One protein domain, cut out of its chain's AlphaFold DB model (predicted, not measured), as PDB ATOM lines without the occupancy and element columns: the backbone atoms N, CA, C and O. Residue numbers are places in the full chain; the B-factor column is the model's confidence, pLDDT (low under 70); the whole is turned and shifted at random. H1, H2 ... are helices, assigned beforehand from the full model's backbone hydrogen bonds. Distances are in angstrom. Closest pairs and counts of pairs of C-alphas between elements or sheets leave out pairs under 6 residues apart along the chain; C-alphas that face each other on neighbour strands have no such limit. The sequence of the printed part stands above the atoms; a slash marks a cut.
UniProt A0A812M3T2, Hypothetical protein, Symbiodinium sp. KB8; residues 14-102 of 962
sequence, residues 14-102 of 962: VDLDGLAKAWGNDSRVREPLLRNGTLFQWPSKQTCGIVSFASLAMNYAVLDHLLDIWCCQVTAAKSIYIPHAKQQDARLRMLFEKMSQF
ATOM      1  N   VAL A  14     150.124 112.069  69.196       57.16
ATOM      2  CA  VAL A  14     149.830 110.673  68.811       57.16
ATOM      3  C   VAL A  14     148.930 110.693  67.575       57.16
ATOM      4  O   VAL A  14     147.719 110.468  67.666       57.16
ATOM      5  N   ASP A  15     149.517 111.028  66.427       62.69
ATOM      6  CA  ASP A  15     148.782 111.127  65.167       62.69
ATOM      7  C   ASP A  15     148.269 109.768  64.681       62.69
ATOM      8  O   ASP A  15     148.954 108.739  64.711       62.69
ATOM      9  N   LEU A  16     147.028 109.778  64.188       77.06
ATOM     10  CA  LEU A  16     146.333 108.581  63.703       77.06
ATOM     11  C   LEU A  16     146.985 107.987  62.443       77.06
ATOM     12  O   LEU A  16     146.773 106.812  62.141       77.06
ATOM     13  N   ASP A  17     147.830 108.758  61.760       81.81
ATOM     14  CA  ASP A  17     148.621 108.335  60.604       81.81
ATOM     15  C   ASP A  17     149.549 107.158  60.939       81.81
ATOM     16  O   ASP A  17     149.717 106.247  60.125       81.81
ATOM     17  N   GLY A  18     150.081 107.103  62.168       89.12
ATOM     18  CA  GLY A  18     150.858 105.956  62.645       89.12
ATOM     19  C   GLY A  18     150.031 104.666  62.685       89.12
ATOM     20  O   GLY A  18     150.498 103.609  62.257       89.12
ATOM     21  N   LEU A  19     148.771 104.757  63.127       91.25
ATOM     22  CA  LEU A  19     147.842 103.625  63.197       91.25
ATOM     23  C   LEU A  19     147.382 103.185  61.798       91.25
ATOM     24  O   LEU A  19     147.335 101.987  61.515       91.25
ATOM     25  N   ALA A  20     147.111 104.141  60.904       91.88
ATOM     26  CA  ALA A  20     146.790 103.863  59.506       91.88
ATOM     27  C   ALA A  20     147.954 103.158  58.785       91.88
ATOM     28  O   ALA A  20     147.741 102.148  58.111       91.88
ATOM     29  N   LYS A  21     149.192 103.628  58.989       94.19
ATOM     30  CA  LYS A  21     150.412 103.012  58.444       94.19
ATOM     31  C   LYS A  21     150.644 101.604  58.999       94.19
ATOM     32  O   LYS A  21     150.981 100.702  58.237       94.19
ATOM     33  N   ALA A  22     150.403 101.372  60.290       94.75
ATOM     34  CA  ALA A  22     150.535 100.044  60.893       94.75
ATOM     35  C   ALA A  22     149.510  99.032  60.346       94.75
ATOM     36  O   ALA A  22     149.891  97.933  59.938       94.75
ATOM     37  N   TRP A  23     148.231  99.413  60.240       95.44
ATOM     38  CA  TRP A  23     147.202  98.581  59.597       95.44
ATOM     39  C   TRP A  23     147.446  98.370  58.092       95.44
ATOM     40  O   TRP A  23     147.068  97.330  57.555       95.44
ATOM     41  N   GLY A  24     148.086  99.327  57.410       95.06
ATOM     42  CA  GLY A  24     148.516  99.207  56.011       95.06
ATOM     43  C   GLY A  24     149.743  98.309  55.795       95.06
ATOM     44  O   GLY A  24     149.916  97.770  54.700       95.06
ATOM     45  N   ASN A  25     150.563  98.111  56.832       96.31
ATOM     46  CA  ASN A  25     151.749  97.253  56.795       96.31
ATOM     47  C   ASN A  25     151.451  95.801  57.209       96.31
ATOM     48  O   ASN A  25     152.055  94.879  56.669       96.31
ATOM     49  N   ASP A  26     150.523  95.569  58.143       96.50
ATOM     50  CA  ASP A  26     150.161  94.215  58.580       96.50
ATOM     51  C   ASP A  26     149.203  93.535  57.588       96.50
ATOM     52  O   ASP A  26     148.011  93.850  57.535       96.50
ATOM     53  N   SER A  27     149.696  92.551  56.829       95.12
ATOM     54  CA  SER A  27     148.895  91.772  55.868       95.12
ATOM     55  C   SER A  27     147.660  91.115  56.498       95.12
ATOM     56  O   SER A  27     146.614  91.039  55.853       95.12
ATOM     57  N   ARG A  28     147.726  90.735  57.782       94.75
ATOM     58  CA  ARG A  28     146.625  90.104  58.537       94.75
ATOM     59  C   ARG A  28     145.467  91.068  58.804       94.75
ATOM     60  O   ARG A  28     144.351  90.622  59.058       94.75
ATOM     61  N   VAL A  29     145.725  92.376  58.741       95.56
ATOM     62  CA  VAL A  29     144.709  93.437  58.783       95.56
ATOM     63  C   VAL A  29     144.363  93.892  57.366       95.56
ATOM     64  O   VAL A  29     143.184  93.964  57.015       95.56
ATOM     65  N   ARG A  30     145.376  94.139  56.525       96.69
ATOM     66  CA  ARG A  30     145.223  94.675  55.169       96.69
ATOM     67  C   ARG A  30     144.430  93.758  54.243       96.69
ATOM     68  O   ARG A  30     143.497  94.231  53.599       96.69
ATOM     69  N   GLU A  31     144.756  92.470  54.158       94.94
ATOM     70  CA  GLU A  31     144.059  91.562  53.238       94.94
ATOM     71  C   GLU A  31     142.579  91.378  53.599       94.94
ATOM     72  O   GLU A  31     141.743  91.521  52.704       94.94
ATOM     73  N   PRO A  32     142.191  91.130  54.869       93.12
ATOM     74  CA  PRO A  32     140.779  91.075  55.230       93.12
ATOM     75  C   PRO A  32     140.065  92.425  55.096       93.12
ATOM     76  O   PRO A  32     138.893  92.437  54.723       93.12
ATOM     77  N   LEU A  33     140.742  93.551  55.350       94.56
ATOM     78  CA  LEU A  33     140.173  94.886  55.148       94.56
ATOM     79  C   LEU A  33     139.857  95.139  53.666       94.56
ATOM     80  O   LEU A  33     138.737  95.537  53.354       94.56
ATOM     81  N   LEU A  34     140.795  94.841  52.759       94.94
ATOM     82  CA  LEU A  34     140.599  94.962  51.310       94.94
ATOM     83  C   LEU A  34     139.550  93.969  50.780       94.94
ATOM     84  O   LEU A  34     138.724  94.332  49.947       94.94
ATOM     85  N   ARG A  35     139.544  92.724  51.278       93.94
ATOM     86  CA  ARG A  35     138.629  91.660  50.824       93.94
ATOM     87  C   ARG A  35     137.191  91.842  51.319       93.94
ATOM     88  O   ARG A  35     136.257  91.520  50.589       93.94
ATOM     89  N   ASN A  36     137.008  92.323  52.550       91.44
ATOM     90  CA  ASN A  36     135.695  92.411  53.203       91.44
ATOM     91  C   ASN A  36     135.131  93.843  53.268       91.44
ATOM     92  O   ASN A  36     133.949  94.011  53.560       91.44
ATOM     93  N   GLY A  37     135.960  94.874  53.068       94.38
ATOM     94  CA  GLY A  37     135.589  96.281  53.276       94.38
ATOM     95  C   GLY A  37     135.361  96.664  54.746       94.38
ATOM     96  O   GLY A  37     134.795  97.719  55.027       94.38
ATOM     97  N   THR A  38     135.755  95.813  55.701       92.44
ATOM     98  CA  THR A  38     135.464  95.990  57.134       92.44
ATOM     99  C   THR A  38     136.671  95.668  58.008       92.44
ATOM    100  O   THR A  38     137.116  94.523  58.040       92.44
ATOM    101  N   LEU A  39     137.125  96.649  58.793       89.62
ATOM    102  CA  LEU A  39     138.235  96.499  59.742       89.62
ATOM    103  C   LEU A  39     137.922  95.523  60.894       89.62
ATOM    104  O   LEU A  39     138.812  94.847  61.389       89.62
ATOM    105  N   PHE A  40     136.655  95.424  61.309       90.75
ATOM    106  CA  PHE A  40     136.207  94.483  62.339       90.75
ATOM    107  C   PHE A  40     135.077  93.593  61.823       90.75
ATOM    108  O   PHE A  40     134.058  94.088  61.338       90.75
ATOM    109  N   GLN A  41     135.216  92.284  62.022       86.12
ATOM    110  CA  GLN A  41     134.218  91.276  61.692       86.12
ATOM    111  C   GLN A  41     133.590  90.761  62.990       86.12
ATOM    112  O   GLN A  41     133.974  89.733  63.549       86.12
ATOM    113  N   TRP A  42     132.625  91.524  63.498       82.75
ATOM    114  CA  TRP A  42     131.797  91.115  64.633       82.75
ATOM    115  C   TRP A  42     130.751  90.073  64.197       82.75
ATOM    116  O   TRP A  42     130.248  90.158  63.073       82.75
ATOM    117  N   PRO A  43     130.368  89.112  65.064       76.69
ATOM    118  CA  PRO A  43     129.296  88.170  64.754       76.69
ATOM    119  C   PRO A  43     127.989  88.926  64.484       76.69
ATOM    120  O   PRO A  43     127.471  89.661  65.328       76.69
ATOM    121  N   SER A  44     127.461  88.753  63.275       75.75
ATOM    122  CA  SER A  44     126.206  89.355  62.831       75.75
ATOM    123  C   SER A  44     125.011  88.640  63.465       75.75
ATOM    124  O   SER A  44     125.138  87.516  63.943       75.75
ATOM    125  N   LYS A  45     123.801  89.207  63.366       73.75
ATOM    126  CA  LYS A  45     122.576  88.492  63.782       73.75
ATOM    127  C   LYS A  45     122.315  87.188  63.010       73.75
ATOM    128  O   LYS A  45     121.558  86.359  63.498       73.75
ATOM    129  N   GLN A  46     122.923  87.010  61.835       72.00
ATOM    130  CA  GLN A  46     122.843  85.783  61.033       72.00
ATOM    131  C   GLN A  46     123.963  84.782  61.369       72.00
ATOM    132  O   GLN A  46     123.842  83.607  61.047       72.00
ATOM    133  N   THR A  47     125.029  85.229  62.045       67.44
ATOM    134  CA  THR A  47     126.168  84.407  62.497       67.44
ATOM    135  C   THR A  47     126.308  84.382  64.028       67.44
ATOM    136  O   THR A  47     127.359  84.036  64.567       67.44
ATOM    137  N   CYS A  48     125.239  84.727  64.757       53.16
ATOM    138  CA  CYS A  48     125.195  84.678  66.218       53.16
ATOM    139  C   CYS A  48     125.476  83.256  66.723       53.16
ATOM    140  O   CYS A  48     124.691  82.343  66.486       53.16
ATOM    141  N   GLY A  49     126.584  83.096  67.451       67.00
ATOM    142  CA  GLY A  49     127.042  81.818  68.005       67.00
ATOM    143  C   GLY A  49     128.304  81.260  67.342       67.00
ATOM    144  O   GLY A  49     128.980  80.450  67.965       67.00
ATOM    145  N   ILE A  50     128.674  81.723  66.140       66.50
ATOM    146  CA  ILE A  50     129.887  81.272  65.437       66.50
ATOM    147  C   ILE A  50     130.780  82.479  65.130       66.50
ATOM    148  O   ILE A  50     130.688  83.104  64.073       66.50
ATOM    149  N   VAL A  51     131.671  82.798  66.071       79.25
ATOM    150  CA  VAL A  51     132.862  83.605  65.775       79.25
ATOM    151  C   VAL A  51     133.881  82.656  65.153       79.25
ATOM    152  O   VAL A  51     134.336  81.732  65.820       79.25
ATOM    153  N   SER A  52     134.222  82.848  63.877       86.69
ATOM    154  CA  SER A  52     135.286  82.049  63.261       86.69
ATOM    155  C   SER A  52     136.647  82.447  63.842       86.69
ATOM    156  O   SER A  52     136.859  83.617  64.172       86.69
ATOM    157  N   PHE A  53     137.590  81.504  63.933       88.19
ATOM    158  CA  PHE A  53     138.945  81.808  64.406       88.19
ATOM    159  C   PHE A  53     139.640  82.873  63.541       88.19
ATOM    160  O   PHE A  53     140.336  83.724  64.085       88.19
ATOM    161  N   ALA A  54     139.366  82.913  62.232       87.44
ATOM    162  CA  ALA A  54     139.838  83.976  61.343       87.44
ATOM    163  C   ALA A  54     139.260  85.358  61.715       87.44
ATOM    164  O   ALA A  54     140.005  86.330  61.812       87.44
ATOM    165  N   SER A  55     137.953  85.446  62.000       88.62
ATOM    166  CA  SER A  55     137.317  86.687  62.477       88.62
ATOM    167  C   SER A  55     137.922  87.149  63.807       88.62
ATOM    168  O   SER A  55     138.161  88.339  63.996       88.62
ATOM    169  N   LEU A  56     138.187  86.211  64.725       90.75
ATOM    170  CA  LEU A  56     138.793  86.503  66.022       90.75
ATOM    171  C   LEU A  56     140.236  87.007  65.870       90.75
ATOM    172  O   LEU A  56     140.556  88.055  66.417       90.75
ATOM    173  N   ALA A  57     141.068  86.310  65.090       89.25
ATOM    174  CA  ALA A  57     142.461  86.678  64.840       89.25
ATOM    175  C   ALA A  57     142.593  88.044  64.143       89.25
ATOM    176  O   ALA A  57     143.432  88.853  64.534       89.25
ATOM    177  N   MET A  58     141.723  88.342  63.172       92.25
ATOM    178  CA  MET A  58     141.674  89.649  62.507       92.25
ATOM    179  C   MET A  58     141.276  90.765  63.488       92.25
ATOM    180  O   MET A  58     141.987  91.760  63.612       92.25
ATOM    181  N   ASN A  59     140.178  90.586  64.238       94.25
ATOM    182  CA  ASN A  59     139.743  91.556  65.253       94.25
ATOM    183  C   ASN A  59     140.828  91.787  66.322       94.25
ATOM    184  O   ASN A  59     140.968  92.896  66.829       94.25
ATOM    185  N   TYR A  60     141.586  90.742  66.658       94.44
ATOM    186  CA  TYR A  60     142.680  90.780  67.621       94.44
ATOM    187  C   TYR A  60     143.895  91.551  67.097       94.44
ATOM    188  O   TYR A  60     144.350  92.460  67.781       94.44
ATOM    189  N   ALA A  61     144.359  91.287  65.869       93.69
ATOM    190  CA  ALA A  61     145.462  92.033  65.257       93.69
ATOM    191  C   ALA A  61     145.157  93.541  65.153       93.69
ATOM    192  O   ALA A  61     146.011  94.373  65.448       93.69
ATOM    193  N   VAL A  62     143.917  93.912  64.818       94.75
ATOM    194  CA  VAL A  62     143.483  95.322  64.798       94.75
ATOM    195  C   VAL A  62     143.530  95.959  66.192       94.75
ATOM    196  O   VAL A  62     143.940  97.116  66.315       94.75
ATOM    197  N   LEU A  63     143.128  95.224  67.236       93.62
ATOM    198  CA  LEU A  63     143.214  95.687  68.625       93.62
ATOM    199  C   LEU A  63     144.661  95.775  69.126       93.62
ATOM    200  O   LEU A  63     144.944  96.678  69.905       93.62
ATOM    201  N   ASP A  64     145.554  94.897  68.662       93.06
ATOM    202  CA  ASP A  64     146.987  94.902  68.981       93.06
ATOM    203  C   ASP A  64     147.617  96.236  68.550       93.06
ATOM    204  O   ASP A  64     148.041  97.024  69.388       93.06
ATOM    205  N   HIS A  65     147.514  96.589  67.263       91.94
ATOM    206  CA  HIS A  65     147.996  97.880  66.741       91.94
ATOM    207  C   HIS A  65     147.361  99.097  67.433       91.94
ATOM    208  O   HIS A  65     148.022 100.113  67.644       91.94
ATOM    209  N   LEU A  66     146.086  99.008  67.824       92.31
ATOM    210  CA  LEU A  66     145.392 100.086  68.535       92.31
ATOM    211  C   LEU A  66     145.882 100.234  69.990       92.31
ATOM    212  O   LEU A  66     146.001 101.356  70.486       92.31
ATOM    213  N   LEU A  67     146.198  99.126  70.666       88.06
ATOM    214  CA  LEU A  67     146.831  99.099  71.991       88.06
ATOM    215  C   LEU A  67     148.299  99.541  71.950       88.06
ATOM    216  O   LEU A  67     148.780 100.121  72.921       88.06
ATOM    217  N   ASP A  68     148.990  99.286  70.840       85.31
ATOM    218  CA  ASP A  68     150.392  99.636  70.636       85.31
ATOM    219  C   ASP A  68     150.603 101.121  70.339       85.31
ATOM    220  O   ASP A  68     151.548 101.709  70.864       85.31
ATOM    221  N   ILE A  69     149.724 101.718  69.529       86.00
ATOM    222  CA  ILE A  69     149.922 103.062  68.967       86.00
ATOM    223  C   ILE A  69     149.010 104.099  69.629       86.00
ATOM    224  O   ILE A  69     149.479 105.158  70.037       86.00
ATOM    225  N   TRP A  70     147.706 103.822  69.748       81.62
ATOM    226  CA  TRP A  70     146.725 104.842  70.148       81.62
ATOM    227  C   TRP A  70     146.449 104.861  71.656       81.62
ATOM    228  O   TRP A  70     146.184 105.918  72.232       81.62
ATOM    229  N   CYS A  71     146.510 103.715  72.335       77.69
ATOM    230  CA  CYS A  71     146.292 103.676  73.779       77.69
ATOM    231  C   CYS A  71     147.437 104.387  74.522       77.69
ATOM    232  O   CYS A  71     148.503 103.824  74.758       77.69
ATOM    233  N   CYS A  72     147.195 105.643  74.912       60.47
ATOM    234  CA  CYS A  72     148.168 106.497  75.585       60.47
ATOM    235  C   CYS A  72     148.757 105.797  76.823       60.47
ATOM    236  O   CYS A  72     148.006 105.373  77.709       60.47
ATOM    237  N   GLN A  73     150.087 105.728  76.922       59.84
ATOM    238  CA  GLN A  73     150.800 105.059  78.018       59.84
ATOM    239  C   GLN A  73     150.812 105.907  79.304       59.84
ATOM    240  O   GLN A  73     151.850 106.308  79.817       59.84
ATOM    241  N   VAL A  74     149.622 106.199  79.833       57.91
ATOM    242  CA  VAL A  74     149.437 107.037  81.021       57.91
ATOM    243  C   VAL A  74     149.877 106.269  82.270       57.91
ATOM    244  O   VAL A  74     149.134 105.443  82.806       57.91
ATOM    245  N   THR A  75     151.071 106.596  82.767       56.69
ATOM    246  CA  THR A  75     151.720 106.018  83.959       56.69
ATOM    247  C   THR A  75     150.994 106.297  85.282       56.69
ATOM    248  O   THR A  75     151.328 105.710  86.312       56.69
ATOM    249  N   ALA A  76     149.973 107.162  85.285       65.94
ATOM    250  CA  ALA A  76     149.181 107.466  86.472       65.94
ATOM    251  C   ALA A  76     148.501 106.210  87.053       65.94
ATOM    252  O   ALA A  76     147.861 105.445  86.336       65.94
ATOM    253  N   ALA A  77     148.535 106.061  88.383       56.25
ATOM    254  CA  ALA A  77     148.082 104.878  89.135       56.25
ATOM    255  C   ALA A  77     146.555 104.586  89.121       56.25
ATOM    256  O   ALA A  77     146.022 103.958  90.036       56.25
ATOM    257  N   LYS A  78     145.826 105.076  88.111       70.38
ATOM    258  CA  LYS A  78     144.399 104.817  87.848       70.38
ATOM    259  C   LYS A  78     144.145 104.260  86.436       70.38
ATOM    260  O   LYS A  78     143.029 103.821  86.167       70.38
ATOM    261  N   SER A  79     145.142 104.278  85.549       61.12
ATOM    262  CA  SER A  79     145.122 103.610  84.241       61.12
ATOM    263  C   SER A  79     145.696 102.194  84.358       61.12
ATOM    264  O   SER A  79     146.546 101.923  85.204       61.12
ATOM    265  N   ILE A  80     145.256 101.282  83.488       64.00
ATOM    266  CA  ILE A  80     145.907  99.974  83.341       64.00
ATOM    267  C   ILE A  80     147.228 100.200  82.602       64.00
ATOM    268  O   ILE A  80     147.224 100.731  81.494       64.00
ATOM    269  N   TYR A  81     148.349  99.794  83.200       71.06
ATOM    270  CA  TYR A  81     149.660  99.896  82.561       71.06
ATOM    271  C   TYR A  81     149.743  98.933  81.369       71.06
ATOM    272  O   TYR A  81     149.786  97.710  81.535       71.06
ATOM    273  N   ILE A  82     149.726  99.491  80.157       69.31
ATOM    274  CA  ILE A  82     149.538  98.740  78.908       69.31
ATOM    275  C   ILE A  82     150.622  97.669  78.696       69.31
ATOM    276  O   ILE A  82     150.244  96.546  78.377       69.31
ATOM    277  N   PRO A  83     151.925  97.897  78.961       72.12
ATOM    278  CA  PRO A  83     152.932  96.837  78.852       72.12
ATOM    279  C   PRO A  83     152.686  95.629  79.773       72.12
ATOM    280  O   PRO A  83     152.994  94.500  79.394       72.12
ATOM    281  N   HIS A  84     152.066  95.813  80.946       69.88
ATOM    282  CA  HIS A  84     151.656  94.687  81.798       69.88
ATOM    283  C   HIS A  84     150.425  93.960  81.233       69.88
ATOM    284  O   HIS A  84     150.367  92.731  81.281       69.88
ATOM    285  N   ALA A  85     149.481  94.684  80.618       68.69
ATOM    286  CA  ALA A  85     148.393  94.063  79.861       68.69
ATOM    287  C   ALA A  85     148.935  93.256  78.662       68.69
ATOM    288  O   ALA A  85     148.560  92.097  78.512       68.69
ATOM    289  N   LYS A  86     149.901  93.791  77.896       69.06
ATOM    290  CA  LYS A  86     150.622  93.052  76.842       69.06
ATOM    291  C   LYS A  86     151.341  91.813  77.384       69.06
ATOM    292  O   LYS A  86     151.374  90.787  76.718       69.06
ATOM    293  N   GLN A  87     151.889  91.854  78.602       72.12
ATOM    294  CA  GLN A  87     152.542  90.690  79.217       72.12
ATOM    295  C   GLN A  87     151.543  89.598  79.650       72.12
ATOM    296  O   GLN A  87     151.851  88.407  79.557       72.12
ATOM    297  N   GLN A  88     150.343  89.976  80.101       69.50
ATOM    298  CA  GLN A  88     149.239  89.034  80.329       69.50
ATOM    299  C   GLN A  88     148.707  88.472  79.004       69.50
ATOM    300  O   GLN A  88     148.459  87.274  78.890       69.50
ATOM    301  N   ASP A  89     148.603  89.317  77.986       72.44
ATOM    302  CA  ASP A  89     148.144  88.952  76.655       72.44
ATOM    303  C   ASP A  89     149.135  88.033  75.915       72.44
ATOM    304  O   ASP A  89     148.726  87.022  75.360       72.44
ATOM    305  N   ALA A  90     150.448  88.239  76.033       71.25
ATOM    306  CA  ALA A  90     151.459  87.305  75.527       71.25
ATOM    307  C   ALA A  90     151.352  85.903  76.169       71.25
ATOM    308  O   ALA A  90     151.627  84.890  75.519       71.25
ATOM    309  N   ARG A  91     150.898  85.813  77.431       65.62
ATOM    310  CA  ARG A  91     150.558  84.524  78.064       65.62
ATOM    311  C   ARG A  91     149.274  83.927  77.482       65.62
ATOM    312  O   ARG A  91     149.216  82.709  77.342       65.62
ATOM    313  N   LEU A  92     148.287  84.747  77.116       58.41
ATOM    314  CA  LEU A  92     147.086  84.301  76.398       58.41
ATOM    315  C   LEU A  92     147.412  83.836  74.970       58.41
ATOM    316  O   LEU A  92     146.911  82.785  74.582       58.41
ATOM    317  N   ARG A  93     148.315  84.511  74.240       68.62
ATOM    318  CA  ARG A  93     148.853  84.046  72.943       68.62
ATOM    319  C   ARG A  93     149.492  82.671  73.091       68.62
ATOM    320  O   ARG A  93     149.038  81.735  72.452       68.62
ATOM    321  N   MET A  94     150.453  82.501  74.007       69.75
ATOM    322  CA  MET A  94     151.074  81.185  74.249       69.75
ATOM    323  C   MET A  94     150.087  80.107  74.721       69.75
ATOM    324  O   MET A  94     150.312  78.925  74.461       69.75
ATOM    325  N   LEU A  95     149.021  80.475  75.440       56.41
ATOM    326  CA  LEU A  95     147.970  79.533  75.820       56.41
ATOM    327  C   LEU A  95     147.131  79.132  74.602       56.41
ATOM    328  O   LEU A  95     146.849  77.952  74.436       56.41
ATOM    329  N   PHE A  96     146.770  80.087  73.742       61.78
ATOM    330  CA  PHE A  96     146.012  79.847  72.516       61.78
ATOM    331  C   PHE A  96     146.812  79.010  71.510       61.78
ATOM    332  O   PHE A  96     146.301  78.002  71.040       61.78
ATOM    333  N   GLU A  97     148.084  79.350  71.290       69.94
ATOM    334  CA  GLU A  97     149.056  78.604  70.477       69.94
ATOM    335  C   GLU A  97     149.115  77.125  70.900       69.94
ATOM    336  O   GLU A  97     148.930  76.210  70.093       69.94
ATOM    337  N   LYS A  98     149.276  76.875  72.208       68.69
ATOM    338  CA  LYS A  98     149.270  75.520  72.773       68.69
ATOM    339  C   LYS A  98     147.910  74.844  72.657       68.69
ATOM    340  O   LYS A  98     147.861  73.657  72.353       68.69
ATOM    341  N   MET A  99     146.810  75.564  72.873       53.16
ATOM    342  CA  MET A  99     145.475  75.003  72.669       53.16
ATOM    343  C   MET A  99     145.258  74.601  71.208       53.16
ATOM    344  O   MET A  99     144.717  73.528  70.995       53.16
ATOM    345  N   SER A 100     145.739  75.357  70.213       59.97
ATOM    346  CA  SER A 100     145.689  74.925  68.808       59.97
ATOM    347  C   SER A 100     146.578  73.713  68.510       59.97
ATOM    348  O   SER A 100     146.184  72.876  67.709       59.97
ATOM    349  N   GLN A 101     147.724  73.564  69.184       66.62
ATOM    350  CA  GLN A 101     148.598  72.387  69.039       66.62
ATOM    351  C   GLN A 101     147.992  71.108  69.645       66.62
ATOM    352  O   GLN A 101     148.200  70.025  69.113       66.62
ATOM    353  N   PHE A 102     147.233  71.218  70.742       59.97
ATOM    354  CA  PHE A 102     146.515  70.084  71.349       59.97
ATOM    355  C   PHE A 102     145.089  69.890  70.809       59.97
ATOM    356  O   PHE A 102     144.440  68.901  71.141       59.97
TER     357      PHE A 102
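This is residues 14 to 102 of the 962 residues of the protein "Hypothetical protein" of Symbiodinium sp. KB8 (UniProt A0A812M3T2). H3 lies in the middle, with a corner of two short helices, H1 and H2, packed on one side and the longest helix, H4, loosely alongside on the other. Residues 90 to 102 of H4 stick out, as do residues 44 to 50 and 75 to 80 of the links. The printed part, 89 residues with four named helices, H1 to H4 in order, and no named strand, is all helix. It is only just loose, close to compact (radius of gyration of the C-alphas 15.0 A), spanning 42 by 35 by 25 A.

Start at H4, residues 82 to 102, close to but not clearly touching H3, residues 53 to 69: the closest C-alphas, of Ile 82 and Leu 67, are 7.4 A apart, at a shallow tilt of 20 degrees, opposite ways. H3 touches H1, residues 16 to 25, with residues 62 to 69 alone (closest C-alphas Ile 69 and Leu 19, 6.2 A), and H2, residues 27 to 36, with residues 58 to 62 alone (Met 58 and Val 29, 6.1 A). H1 and H2 only just touch, only at the corner, with 3 pairs of C-alphas within 8 A. Every O i to N i+4 pair is within hydrogen-bond range in H1, H3 and H4; in H2, 5 of 6.

Find C-alpha 16 at (146.333, 108.581, 63.703), where H1 begins. H3 is 24.4 A long; H4, 29.8 A, ends at C-alpha 102, (146.515, 70.084, 71.349).

The printed part has no cut. The links H2 to H3 and H3 to H4 are long. Mean pLDDT is 79.1 for the printed part and 66 for H4.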